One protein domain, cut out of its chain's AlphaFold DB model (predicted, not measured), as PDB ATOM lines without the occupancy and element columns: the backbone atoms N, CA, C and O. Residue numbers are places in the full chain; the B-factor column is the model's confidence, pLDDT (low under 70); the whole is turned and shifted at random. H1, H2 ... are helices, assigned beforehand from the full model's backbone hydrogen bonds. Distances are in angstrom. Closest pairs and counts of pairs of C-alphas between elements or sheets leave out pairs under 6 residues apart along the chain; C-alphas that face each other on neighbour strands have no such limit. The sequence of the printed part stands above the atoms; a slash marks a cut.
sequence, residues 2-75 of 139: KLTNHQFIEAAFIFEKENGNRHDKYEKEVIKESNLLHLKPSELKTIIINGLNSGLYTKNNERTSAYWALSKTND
ATOM      1  N   LYS A   2      27.614 -23.071 -37.671       95.69
ATOM      2  CA  LYS A   2      26.525 -23.316 -38.640       95.69
ATOM      3  C   LYS A   2      26.625 -22.281 -39.759       95.69
ATOM      4  O   LYS A   2      26.589 -21.094 -39.452       95.69
ATOM      5  N   LEU A   3      26.748 -22.715 -41.013       97.38
ATOM      6  CA  LEU A   3      26.750 -21.801 -42.158       97.38
ATOM      7  C   LEU A   3      25.323 -21.397 -42.547       97.38
ATOM      8  O   LEU A   3      24.376 -22.174 -42.409       97.38
ATOM      9  N   THR A   4      25.186 -20.176 -43.051       97.31
ATOM     10  CA  THR A   4      23.982 -19.694 -43.737       97.31
ATOM     11  C   THR A   4      24.008 -20.060 -45.225       97.31
ATOM     12  O   THR A   4      25.057 -20.389 -45.776       97.31
ATOM     13  N   ASN A   5      22.872 -19.932 -45.919       96.31
ATOM     14  CA  ASN A   5      22.818 -20.131 -47.375       96.31
ATOM     15  C   ASN A   5      23.755 -19.191 -48.143       96.31
ATOM     16  O   ASN A   5      24.350 -19.609 -49.130       96.31
ATOM     17  N   HIS A   6      23.926 -17.953 -47.672       96.56
ATOM     18  CA  HIS A   6      24.882 -17.019 -48.267       96.56
ATOM     19  C   HIS A   6      26.325 -17.509 -48.088       96.56
ATOM     20  O   HIS A   6      27.078 -17.589 -49.051       96.56
ATOM     21  N   GLN A   7      26.664 -17.984 -46.889       98.00
ATOM     22  CA  GLN A   7      27.985 -18.553 -46.618       98.00
ATOM     23  C   GLN A   7      28.258 -19.849 -47.391       98.00
ATOM     24  O   GLN A   7      29.414 -20.155 -47.657       98.00
ATOM     25  N   PHE A   8      27.237 -20.611 -47.793       98.44
ATOM     26  CA  PHE A   8      27.442 -21.730 -48.718       98.44
ATOM     27  C   PHE A   8      27.825 -21.269 -50.129       98.44
ATOM     28  O   PHE A   8      28.617 -21.948 -50.777       98.44
ATOM     29  N   ILE A   9      27.318 -20.119 -50.587       97.56
ATOM     30  CA  ILE A   9      27.744 -19.489 -51.849       97.56
ATOM     31  C   ILE A   9      29.206 -19.059 -51.751       97.56
ATOM     32  O   ILE A   9      30.015 -19.433 -52.597       97.56
ATOM     33  N   GLU A  10      29.562 -18.359 -50.674       98.12
ATOM     34  CA  GLU A  10      30.950 -17.984 -50.397       98.12
ATOM     35  C   GLU A  10      31.875 -19.214 -50.366       98.12
ATOM     36  O   GLU A  10      32.899 -19.244 -51.047       98.12
ATOM     37  N   ALA A  11      31.488 -20.259 -49.624       98.38
ATOM     38  CA  ALA A  11      32.261 -21.492 -49.502       98.38
ATOM     39  C   ALA A  11      32.473 -22.179 -50.855       98.38
ATOM     40  O   ALA A  11      33.585 -22.612 -51.153       98.38
ATOM     41  N   ALA A  12      31.431 -22.253 -51.683       98.12
ATOM     42  CA  ALA A  12      31.512 -22.838 -53.013       98.12
ATOM     43  C   ALA A  12      32.561 -22.136 -53.881       98.12
ATOM     44  O   ALA A  12      33.429 -22.804 -54.435       98.12
ATOM     45  N   PHE A  13      32.544 -20.803 -53.937       98.06
ATOM     46  CA  PHE A  13      33.519 -20.043 -54.721       98.06
ATOM     47  C   PHE A  13      34.932 -20.096 -54.128       98.06
ATOM     48  O   PHE A  13      35.916 -20.124 -54.867       98.06
ATOM     49  N   ILE A  14      35.063 -20.194 -52.801       98.12
ATOM     50  CA  ILE A  14      36.357 -20.470 -52.159       98.12
ATOM     51  C   ILE A  14      36.906 -21.833 -52.613       98.12
ATOM     52  O   ILE A  14      38.082 -21.923 -52.965       98.12
ATOM     53  N   PHE A  15      36.074 -22.877 -52.668       98.19
ATOM     54  CA  PHE A  15      36.490 -24.193 -53.161       98.19
ATOM     55  C   PHE A  15      36.843 -24.185 -54.650       98.19
ATOM     56  O   PHE A  15      37.865 -24.742 -55.043       98.19
ATOM     57  N   GLU A  16      36.040 -23.526 -55.487       97.19
ATOM     58  CA  GLU A  16      36.337 -23.400 -56.917       97.19
ATOM     59  C   GLU A  16      37.656 -22.653 -57.140       97.19
ATOM     60  O   GLU A  16      38.436 -23.034 -58.014       97.19
ATOM     61  N   LYS A  17      37.950 -21.631 -56.326       96.38
ATOM     62  CA  LYS A  17      39.213 -20.887 -56.400       96.38
ATOM     63  C   LYS A  17      40.410 -21.756 -56.022       96.38
ATOM     64  O   LYS A  17      41.415 -21.695 -56.727       96.38
ATOM     65  N   GLU A  18      40.301 -22.559 -54.964       96.06
ATOM     66  CA  GLU A  18      41.342 -23.521 -54.564       96.06
ATOM     67  C   GLU A  18      41.637 -24.528 -55.689       96.06
ATOM     68  O   GLU A  18      42.788 -24.864 -55.950       96.06
ATOM     69  N   ASN A  19      40.600 -24.927 -56.428       93.81
ATOM     70  CA  ASN A  19      40.705 -25.821 -57.582       93.81
ATOM     71  C   ASN A  19      41.212 -25.143 -58.871       93.81
ATOM     72  O   ASN A  19      41.303 -25.791 -59.912       93.81
ATOM     73  N   GLY A  20      41.540 -23.847 -58.832       94.56
ATOM     74  CA  GLY A  20      42.046 -23.102 -59.987       94.56
ATOM     75  C   GLY A  20      40.978 -22.699 -61.011       94.56
ATOM     76  O   GLY A  20      41.323 -22.276 -62.119       94.56
ATOM     77  N   ASN A  21      39.689 -22.789 -60.667       94.31
ATOM     78  CA  ASN A  21      38.612 -22.377 -61.565       94.31
ATOM     79  C   ASN A  21      38.635 -20.858 -61.791       94.31
ATOM     80  O   ASN A  21      38.934 -20.052 -60.900       94.31
ATOM     81  N   ARG A  22      38.288 -20.449 -63.015       93.00
ATOM     82  CA  ARG A  22      38.118 -19.032 -63.349       93.00
ATOM     83  C   ARG A  22      36.835 -18.512 -62.717       93.00
ATOM     84  O   ARG A  22      35.815 -19.179 -62.791       93.00
ATOM     85  N   HIS A  23      36.921 -17.300 -62.181       95.56
ATOM     86  CA  HIS A  23      35.794 -16.593 -61.587       95.56
ATOM     87  C   HIS A  23      35.523 -15.284 -62.328       95.56
ATOM     88  O   HIS A  23      36.468 -14.573 -62.721       95.56
ATOM     89  N   ASP A  24      34.248 -14.958 -62.498       95.44
ATOM     90  CA  ASP A  24      33.807 -13.681 -63.044       95.44
ATOM     91  C   ASP A  24      33.959 -12.532 -62.021       95.44
ATOM     92  O   ASP A  24      34.564 -12.684 -60.955       95.44
ATOM     93  N   LYS A  25      33.494 -11.327 -62.374       96.50
ATOM     94  CA  LYS A  25      33.598 -10.160 -61.483       96.50
ATOM     95  C   LYS A  25      32.747 -10.324 -60.218       96.50
ATOM     96  O   LYS A  25      33.185  -9.896 -59.156       96.50
ATOM     97  N   TYR A  26      31.556 -10.899 -60.344       95.38
ATOM     98  CA  TYR A  26      30.631 -11.080 -59.233       95.38
ATOM     99  C   TYR A  26      31.198 -12.080 -58.223       95.38
ATOM    100  O   TYR A  26      31.330 -11.761 -57.045       95.38
ATOM    101  N   GLU A  27      31.630 -13.246 -58.694       96.19
ATOM    102  CA  GLU A  27      32.172 -14.309 -57.845       96.19
ATOM    103  C   GLU A  27      33.454 -13.862 -57.124       96.19
ATOM    104  O   GLU A  27      33.648 -14.150 -55.942       96.19
ATOM    105  N   LYS A  28      34.316 -13.093 -57.805       95.62
ATOM    106  CA  LYS A  28      35.509 -12.491 -57.186       95.62
ATOM    107  C   LYS A  28      35.163 -11.539 -56.047       95.62
ATOM    108  O   LYS A  28      35.879 -11.545 -55.046       95.62
ATOM    109  N   GLU A  29      34.108 -10.740 -56.192       96.75
ATOM    110  CA  GLU A  29      33.679  -9.826 -55.132       96.75
ATOM    111  C   GLU A  29      33.104 -10.606 -53.943       96.75
ATOM    112  O   GLU A  29      33.516 -10.357 -52.815       96.75
ATOM    113  N   VAL A  30      32.291 -11.643 -54.192       96.44
ATOM    114  CA  VAL A  30      31.783 -12.538 -53.133       96.44
ATOM    115  C   VAL A  30      32.924 -13.183 -52.344       96.44
ATOM    116  O   VAL A  30      32.895 -13.193 -51.116       96.44
ATOM    117  N   ILE A  31      33.959 -13.699 -53.019       94.44
ATOM    118  CA  ILE A  31      35.124 -14.276 -52.328       94.44
ATOM    119  C   ILE A  31      35.836 -13.203 -51.499       94.44
ATOM    120  O   ILE A  31      36.204 -13.465 -50.359       94.44
ATOM    121  N   LYS A  32      36.063 -12.016 -52.070       95.69
ATOM    122  CA  LYS A  32      36.800 -10.920 -51.427       95.69
ATOM    123  C   LYS A  32      36.099 -10.399 -50.169       95.69
ATOM    124  O   LYS A  32      36.783 -10.055 -49.210       95.69
ATOM    125  N   GLU A  33      34.773 -10.345 -50.179       96.19
ATOM    126  CA  GLU A  33      33.948  -9.896 -49.051       96.19
ATOM    127  C   GLU A  33      33.616 -11.026 -48.062       96.19
ATOM    128  O   GLU A  33      33.032 -10.776 -47.005       96.19
ATOM    129  N   SER A  34      33.996 -12.270 -48.375       95.19
ATOM    130  CA  SER A  34      33.659 -13.426 -47.552       95.19
ATOM    131  C   SER A  34      34.306 -13.358 -46.172       95.19
ATOM    132  O   SER A  34      35.527 -13.295 -46.009       95.19
ATOM    133  N   ASN A  35      33.470 -13.534 -45.152       94.44
ATOM    134  CA  ASN A  35      33.927 -13.683 -43.776       94.44
ATOM    135  C   ASN A  35      34.538 -15.067 -43.499       94.44
ATOM    136  O   ASN A  35      34.938 -15.329 -42.369       94.44
ATOM    137  N   LEU A  36      34.621 -15.964 -44.489       96.88
ATOM    138  CA  LEU A  36      35.180 -17.313 -44.354       96.88
ATOM    139  C   LEU A  36      36.669 -17.393 -44.721       96.88
ATOM    140  O   LEU A  36      37.285 -18.425 -44.473       96.88
ATOM    141  N   LEU A  37      37.269 -16.322 -45.260       94.81
ATOM    142  CA  LEU A  37      38.672 -16.306 -45.713       94.81
ATOM    143  C   LEU A  37      39.710 -16.567 -44.606       94.81
ATOM    144  O   LEU A  37      40.871 -16.836 -44.905       94.81
ATOM    145  N   HIS A  38      39.311 -16.483 -43.335       95.56
ATOM    146  CA  HIS A  38      40.162 -16.827 -42.194       95.56
ATOM    147  C   HIS A  38      40.294 -18.346 -41.969       95.56
ATOM    148  O   HIS A  38      41.140 -18.765 -41.182       95.56
ATOM    149  N   LEU A  39      39.465 -19.161 -42.631       96.88
ATOM    150  CA  LEU A  39      39.496 -20.622 -42.574       96.88
ATOM    151  C   LEU A  39      40.205 -21.178 -43.806       96.88
ATOM    152  O   LEU A  39      40.007 -20.699 -44.925       96.88
ATOM    153  N   LYS A  40      40.969 -22.260 -43.633       96.94
ATOM    154  CA  LYS A  40      41.471 -23.018 -44.784       96.94
ATOM    155  C   LYS A  40      40.304 -23.715 -45.496       96.94
ATOM    156  O   LYS A  40      39.387 -24.194 -44.821       96.94
ATOM    157  N   PRO A  41      40.352 -23.895 -46.829       97.19
ATOM    158  CA  PRO A  41      39.329 -24.655 -47.549       97.19
ATOM    159  C   PRO A  41      39.094 -26.063 -46.970       97.19
ATOM    160  O   PRO A  41      37.956 -26.507 -46.842       97.19
ATOM    161  N   SER A  42      40.146 -26.759 -46.529       97.00
ATOM    162  CA  SER A  42      40.007 -28.070 -45.878       97.00
ATOM    163  C   SER A  42      39.227 -28.009 -44.558       97.00
ATOM    164  O   SER A  42      38.369 -28.857 -44.323       97.00
ATOM    165  N   GLU A  43      39.468 -26.993 -43.729       97.94
ATOM    166  CA  GLU A  43      38.748 -26.769 -42.467       97.94
ATOM    167  C   GLU A  43      37.279 -26.429 -42.733       97.94
ATOM    168  O   GLU A  43      36.383 -26.995 -42.103       97.94
ATOM    169  N   LEU A  44      37.023 -25.563 -43.716       98.12
ATOM    170  CA  LEU A  44      35.677 -25.192 -44.139       98.12
ATOM    171  C   LEU A  44      34.884 -26.411 -44.630       98.12
ATOM    172  O   LEU A  44      33.743 -26.615 -44.215       98.12
ATOM    173  N   LYS A  45      35.507 -27.272 -45.443       98.44
ATOM    174  CA  LYS A  45      34.928 -28.550 -45.881       98.44
ATOM    175  C   LYS A  45      34.540 -29.424 -44.684       98.44
ATOM    176  O   LYS A  45      33.401 -29.879 -44.605       98.44
ATOM    177  N   THR A  46      35.446 -29.610 -43.722       98.31
ATOM    178  CA  THR A  46      35.180 -30.391 -42.502       98.31
ATOM    179  C   THR A  46      34.035 -29.804 -41.675       98.31
ATOM    180  O   THR A  46      33.188 -30.555 -41.192       98.31
ATOM    181  N   ILE A  47      33.949 -28.475 -41.545       98.44
ATOM    182  CA  ILE A  47      32.837 -27.802 -40.854       98.44
ATOM    183  C   ILE A  47      31.495 -28.138 -41.520       98.44
ATOM    184  O   ILE A  47      30.527 -28.450 -40.821       98.44
ATOM    185  N   ILE A  48      31.429 -28.100 -42.854       98.69
ATOM    186  CA  ILE A  48      30.194 -28.388 -43.595       98.69
ATOM    187  C   ILE A  48      29.794 -29.861 -43.443       98.69
ATOM    188  O   ILE A  48      28.641 -30.130 -43.097       98.69
ATOM    189  N   ILE A  49      30.735 -30.799 -43.621       98.69
ATOM    190  CA  ILE A  49      30.499 -32.247 -43.456       98.69
ATOM    191  C   ILE A  49      29.987 -32.551 -42.043       98.69
ATOM    192  O   ILE A  49      28.939 -33.176 -41.878       98.69
ATOM    193  N   ASN A  50      30.670 -32.046 -41.013       98.56
ATOM    194  CA  ASN A  50      30.267 -32.263 -39.623       98.56
ATOM    195  C   ASN A  50      28.883 -31.662 -39.330       98.56
ATOM    196  O   ASN A  50      28.090 -32.256 -38.596       98.56
ATOM    197  N   GLY A  51      28.554 -30.509 -39.920       98.50
ATOM    198  CA  GLY A  51      27.223 -29.909 -39.815       98.50
ATOM    199  C   GLY A  51      26.125 -30.778 -40.445       98.50
ATOM    200  O   GLY A  51      25.076 -30.982 -39.836       98.50
ATOM    201  N   LEU A  52      26.368 -31.343 -41.630       98.56
ATOM    202  CA  LEU A  52      25.441 -32.274 -42.284       98.56
ATOM    203  C   LEU A  52      25.247 -33.557 -41.460       98.56
ATOM    204  O   LEU A  52      24.108 -33.958 -41.196       98.56
ATOM    205  N   ASN A  53      26.346 -34.152 -40.991       98.31
ATOM    206  CA  ASN A  53      26.336 -35.421 -40.259       98.31
ATOM    207  C   ASN A  53      25.716 -35.302 -38.862       98.31
ATOM    208  O   ASN A  53      25.011 -36.210 -38.425       98.31
ATOM    209  N   SER A  54      25.879 -34.157 -38.196       97.81
ATOM    210  CA  SER A  54      25.217 -33.866 -36.915       97.81
ATOM    211  C   SER A  54      23.742 -33.463 -37.045       97.81
ATOM    212  O   SER A  54      23.059 -33.319 -36.035       97.81
ATOM    213  N   GLY A  55      23.227 -33.270 -38.266       97.00
ATOM    214  CA  GLY A  55      21.853 -32.805 -38.481       97.00
ATOM    215  C   GLY A  55      21.638 -31.316 -38.186       97.00
ATOM    216  O   GLY A  55      20.501 -30.887 -38.010       97.00
ATOM    217  N   LEU A  56      22.709 -30.514 -38.166       98.25
ATOM    218  CA  LEU A  56      22.670 -29.070 -37.904       98.25
ATOM    219  C   LEU A  56      21.833 -28.287 -38.939       98.25
ATOM    220  O   LEU A  56      21.268 -27.227 -38.637       98.25
ATOM    221  N   TYR A  57      21.762 -28.811 -40.164       97.94
ATOM    222  CA  TYR A  57      20.996 -28.267 -41.286       97.94
ATOM    223  C   TYR A  57      19.644 -28.983 -41.404       97.94
ATOM    224  O   TYR A  57      19.529 -30.074 -41.972       97.94
ATOM    225  N   THR A  58      18.601 -28.381 -40.837       95.56
ATOM    226  CA  THR A  58      17.280 -29.009 -40.687       95.56
ATOM    227  C   THR A  58      16.346 -28.705 -41.851       95.56
ATOM    228  O   THR A  58      15.435 -29.489 -42.121       95.56
ATOM    229  N   LYS A  59      16.591 -27.626 -42.602       97.25
ATOM    230  CA  LYS A  59      15.776 -27.254 -43.766       97.25
ATOM    231  C   LYS A  59      16.345 -27.832 -45.063       97.25
ATOM    232  O   LYS A  59      17.560 -27.942 -45.222       97.25
ATOM    233  N   ASN A  60      15.465 -28.155 -46.015       96.50
ATOM    234  CA  ASN A  60      15.865 -28.718 -47.312       96.50
ATOM    235  C   ASN A  60      16.818 -27.786 -48.065       96.50
ATOM    236  O   ASN A  60      17.830 -28.247 -48.573       96.50
ATOM    237  N   ASN A  61      16.544 -26.478 -48.070       96.81
ATOM    238  CA  ASN A  61      17.402 -25.498 -48.733       96.81
ATOM    239  C   ASN A  61      18.808 -25.412 -48.112       96.81
ATOM    240  O   ASN A  61      19.774 -25.343 -48.857       96.81
ATOM    241  N   GLU A  62      18.934 -25.486 -46.782       98.19
ATOM    242  CA  GLU A  62      20.240 -25.511 -46.105       98.19
ATOM    243  C   GLU A  62      21.060 -26.733 -46.545       98.19
ATOM    244  O   GLU A  62      22.235 -26.607 -46.883       98.19
ATOM    245  N   ARG A  63      20.433 -27.919 -46.585       98.44
ATOM    246  CA  ARG A  63      21.106 -29.155 -47.013       98.44
ATOM    247  C   ARG A  63      21.457 -29.131 -48.496       98.44
ATOM    248  O   ARG A  63      22.588 -29.443 -48.844       98.44
ATOM    249  N   THR A  64      20.541 -28.687 -49.357       98.25
ATOM    250  CA  THR A  64      20.806 -28.489 -50.790       98.25
ATOM    251  C   THR A  64      22.000 -27.557 -51.005       98.25
ATOM    252  O   THR A  64      22.917 -27.917 -51.739       98.25
ATOM    253  N   SER A  65      22.041 -26.400 -50.336       98.50
ATOM    254  CA  SER A  65      23.168 -25.467 -50.440       98.50
ATOM    255  C   SER A  65      24.479 -26.072 -49.929       98.50
ATOM    256  O   SER A  65      25.516 -25.876 -50.559       98.50
ATOM    257  N   ALA A  66      24.443 -26.856 -48.848       98.69
ATOM    258  CA  ALA A  66      25.615 -27.562 -48.336       98.69
ATOM    259  C   ALA A  66      26.156 -28.607 -49.328       98.69
ATOM    260  O   ALA A  66      27.355 -28.622 -49.606       98.69
ATOM    261  N   TYR A  67      25.284 -29.450 -49.897       98.62
ATOM    262  CA  TYR A  67      25.666 -30.450 -50.901       98.62
ATOM    263  C   TYR A  67      26.225 -29.790 -52.163       98.62
ATOM    264  O   TYR A  67      27.248 -30.226 -52.690       98.62
ATOM    265  N   TRP A  68      25.591 -28.708 -52.621       98.50
ATOM    266  CA  TRP A  68      26.075 -27.934 -53.759       98.50
ATOM    267  C   TRP A  68      27.464 -27.344 -53.490       98.50
ATOM    268  O   TRP A  68      28.363 -27.534 -54.309       98.50
ATOM    269  N   ALA A  69      27.678 -26.710 -52.333       98.50
ATOM    270  CA  ALA A  69      28.980 -26.157 -51.968       98.50
ATOM    271  C   ALA A  69      30.054 -27.250 -51.900       98.50
ATOM    272  O   ALA A  69      31.107 -27.118 -52.516       98.50
ATOM    273  N   LEU A  70      29.775 -28.380 -51.242       98.62
ATOM    274  CA  LEU A  70      30.715 -29.501 -51.174       98.62
ATOM    275  C   LEU A  70      31.029 -30.103 -52.549       98.62
ATOM    276  O   LEU A  70      32.168 -30.500 -52.783       98.62
ATOM    277  N   SER A  71      30.077 -30.106 -53.488       97.81
ATOM    278  CA  SER A  71      30.332 -30.559 -54.864       97.81
ATOM    279  C   SER A  71      31.395 -29.717 -55.585       97.81
ATOM    280  O   SER A  71      32.039 -30.189 -56.521       97.81
ATOM    281  N   LYS A  72      31.621 -28.475 -55.136       97.75
ATOM    282  CA  LYS A  72      32.642 -27.579 -55.689       97.75
ATOM    283  C   LYS A  72      34.057 -27.862 -55.199       97.75
ATOM    284  O   LYS A  72      35.004 -27.358 -55.793       97.75
ATOM    285  N   THR A  73      34.212 -28.689 -54.164       96.69
ATOM    286  CA  THR A  73      35.533 -29.119 -53.676       96.69
ATOM    287  C   THR A  73      36.283 -29.972 -54.691       96.69
ATOM    288  O   THR A  73      37.503 -30.029 -54.613       96.69
ATOM    289  N   ASN A  74      35.579 -30.608 -55.639       90.81
ATOM    290  CA  ASN A  74      36.136 -31.584 -56.581       90.81
ATOM    291  C   ASN A  74      36.922 -32.729 -55.900       90.81
ATOM    292  O   ASN A  74      37.758 -33.388 -56.515       90.81
ATOM    293  N   ASP A  75      36.662 -32.966 -54.613       95.12
ATOM    294  CA  ASP A  75      37.355 -33.963 -53.813       95.12
ATOM    295  C   ASP A  75      36.583 -35.280 -53.832       95.12
ATOM    296  O   ASP A  75      35.654 -35.484 -53.055       95.12
TER     297      ASP A  75
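This is residues 2 to 75 of the 139 residues of an uncharacterized protein of Winogradskyella eximia (UniProt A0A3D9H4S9). Three helices, H1, H3 and H4, make a small bundle, their centres at the corners of a triangle, and a shorter helix, H2, crosses H1 on the side away from H3 and H4. H1 and H4 lie side by side and run the same way, while H3 runs back against both. The printed part has 74 residues with four named helices, H1 to H4 in chain order, and no named strand; its class is all helix. It is compact, with a radius of gyration of the C-alphas of 11.6 A, and elongated, spanning 33 by 20 by 20 A.

H1, residues 5 to 18, is the hub, touching three helices. H2, residues 25 to 33, touches residues 10 to 14 of H1 alone, about perpendicular at 76 degrees; the closest C-alphas, of Glu 10 and Ile 31, are 5.9 A apart. H3, residues 41 to 53, touches H1 with residues 41 to 44 alone, at a steep tilt of 41 degrees, opposite ways; the closest C-alphas are those of Phe 15 and Pro 41, 6.3 A. H4, residues 60 to 71, touches H1 at a shallow tilt of 6 degrees, the same way, with C-alphas of Ala 12 and Ala 69 closest at 4.3 A. H3 and H4 form a helical hairpin, opposite ways at 36 degrees, only just a steep tilt; their closest C-alphas, of Ile 48 and Ala 66, are 6.6 A apart. H1, H3 and H4 are an up and down bundle, each running against the one before it. H2 is apart from H3 and H4. In H1, H2, H3 and H4 every O i to N i+4 pair is within hydrogen-bond range.

H1 begins at C-alpha 5 (22.818, -20.131, -47.375) and is 20.2 A long; H2 is 12.4 A. H3, 18.4 A, begins at C-alpha 41 (39.329, -24.655, -47.549). H4, 16.4 A, ends at C-alpha 71 (30.332, -30.559, -54.864).

The C-alphas farthest apart, of Lys 25 and Ser 54, are 35.2 A apart. The printed part has no cut, and its three links are short. Its mean pLDDT is 97.0, and no printed residue is under 70.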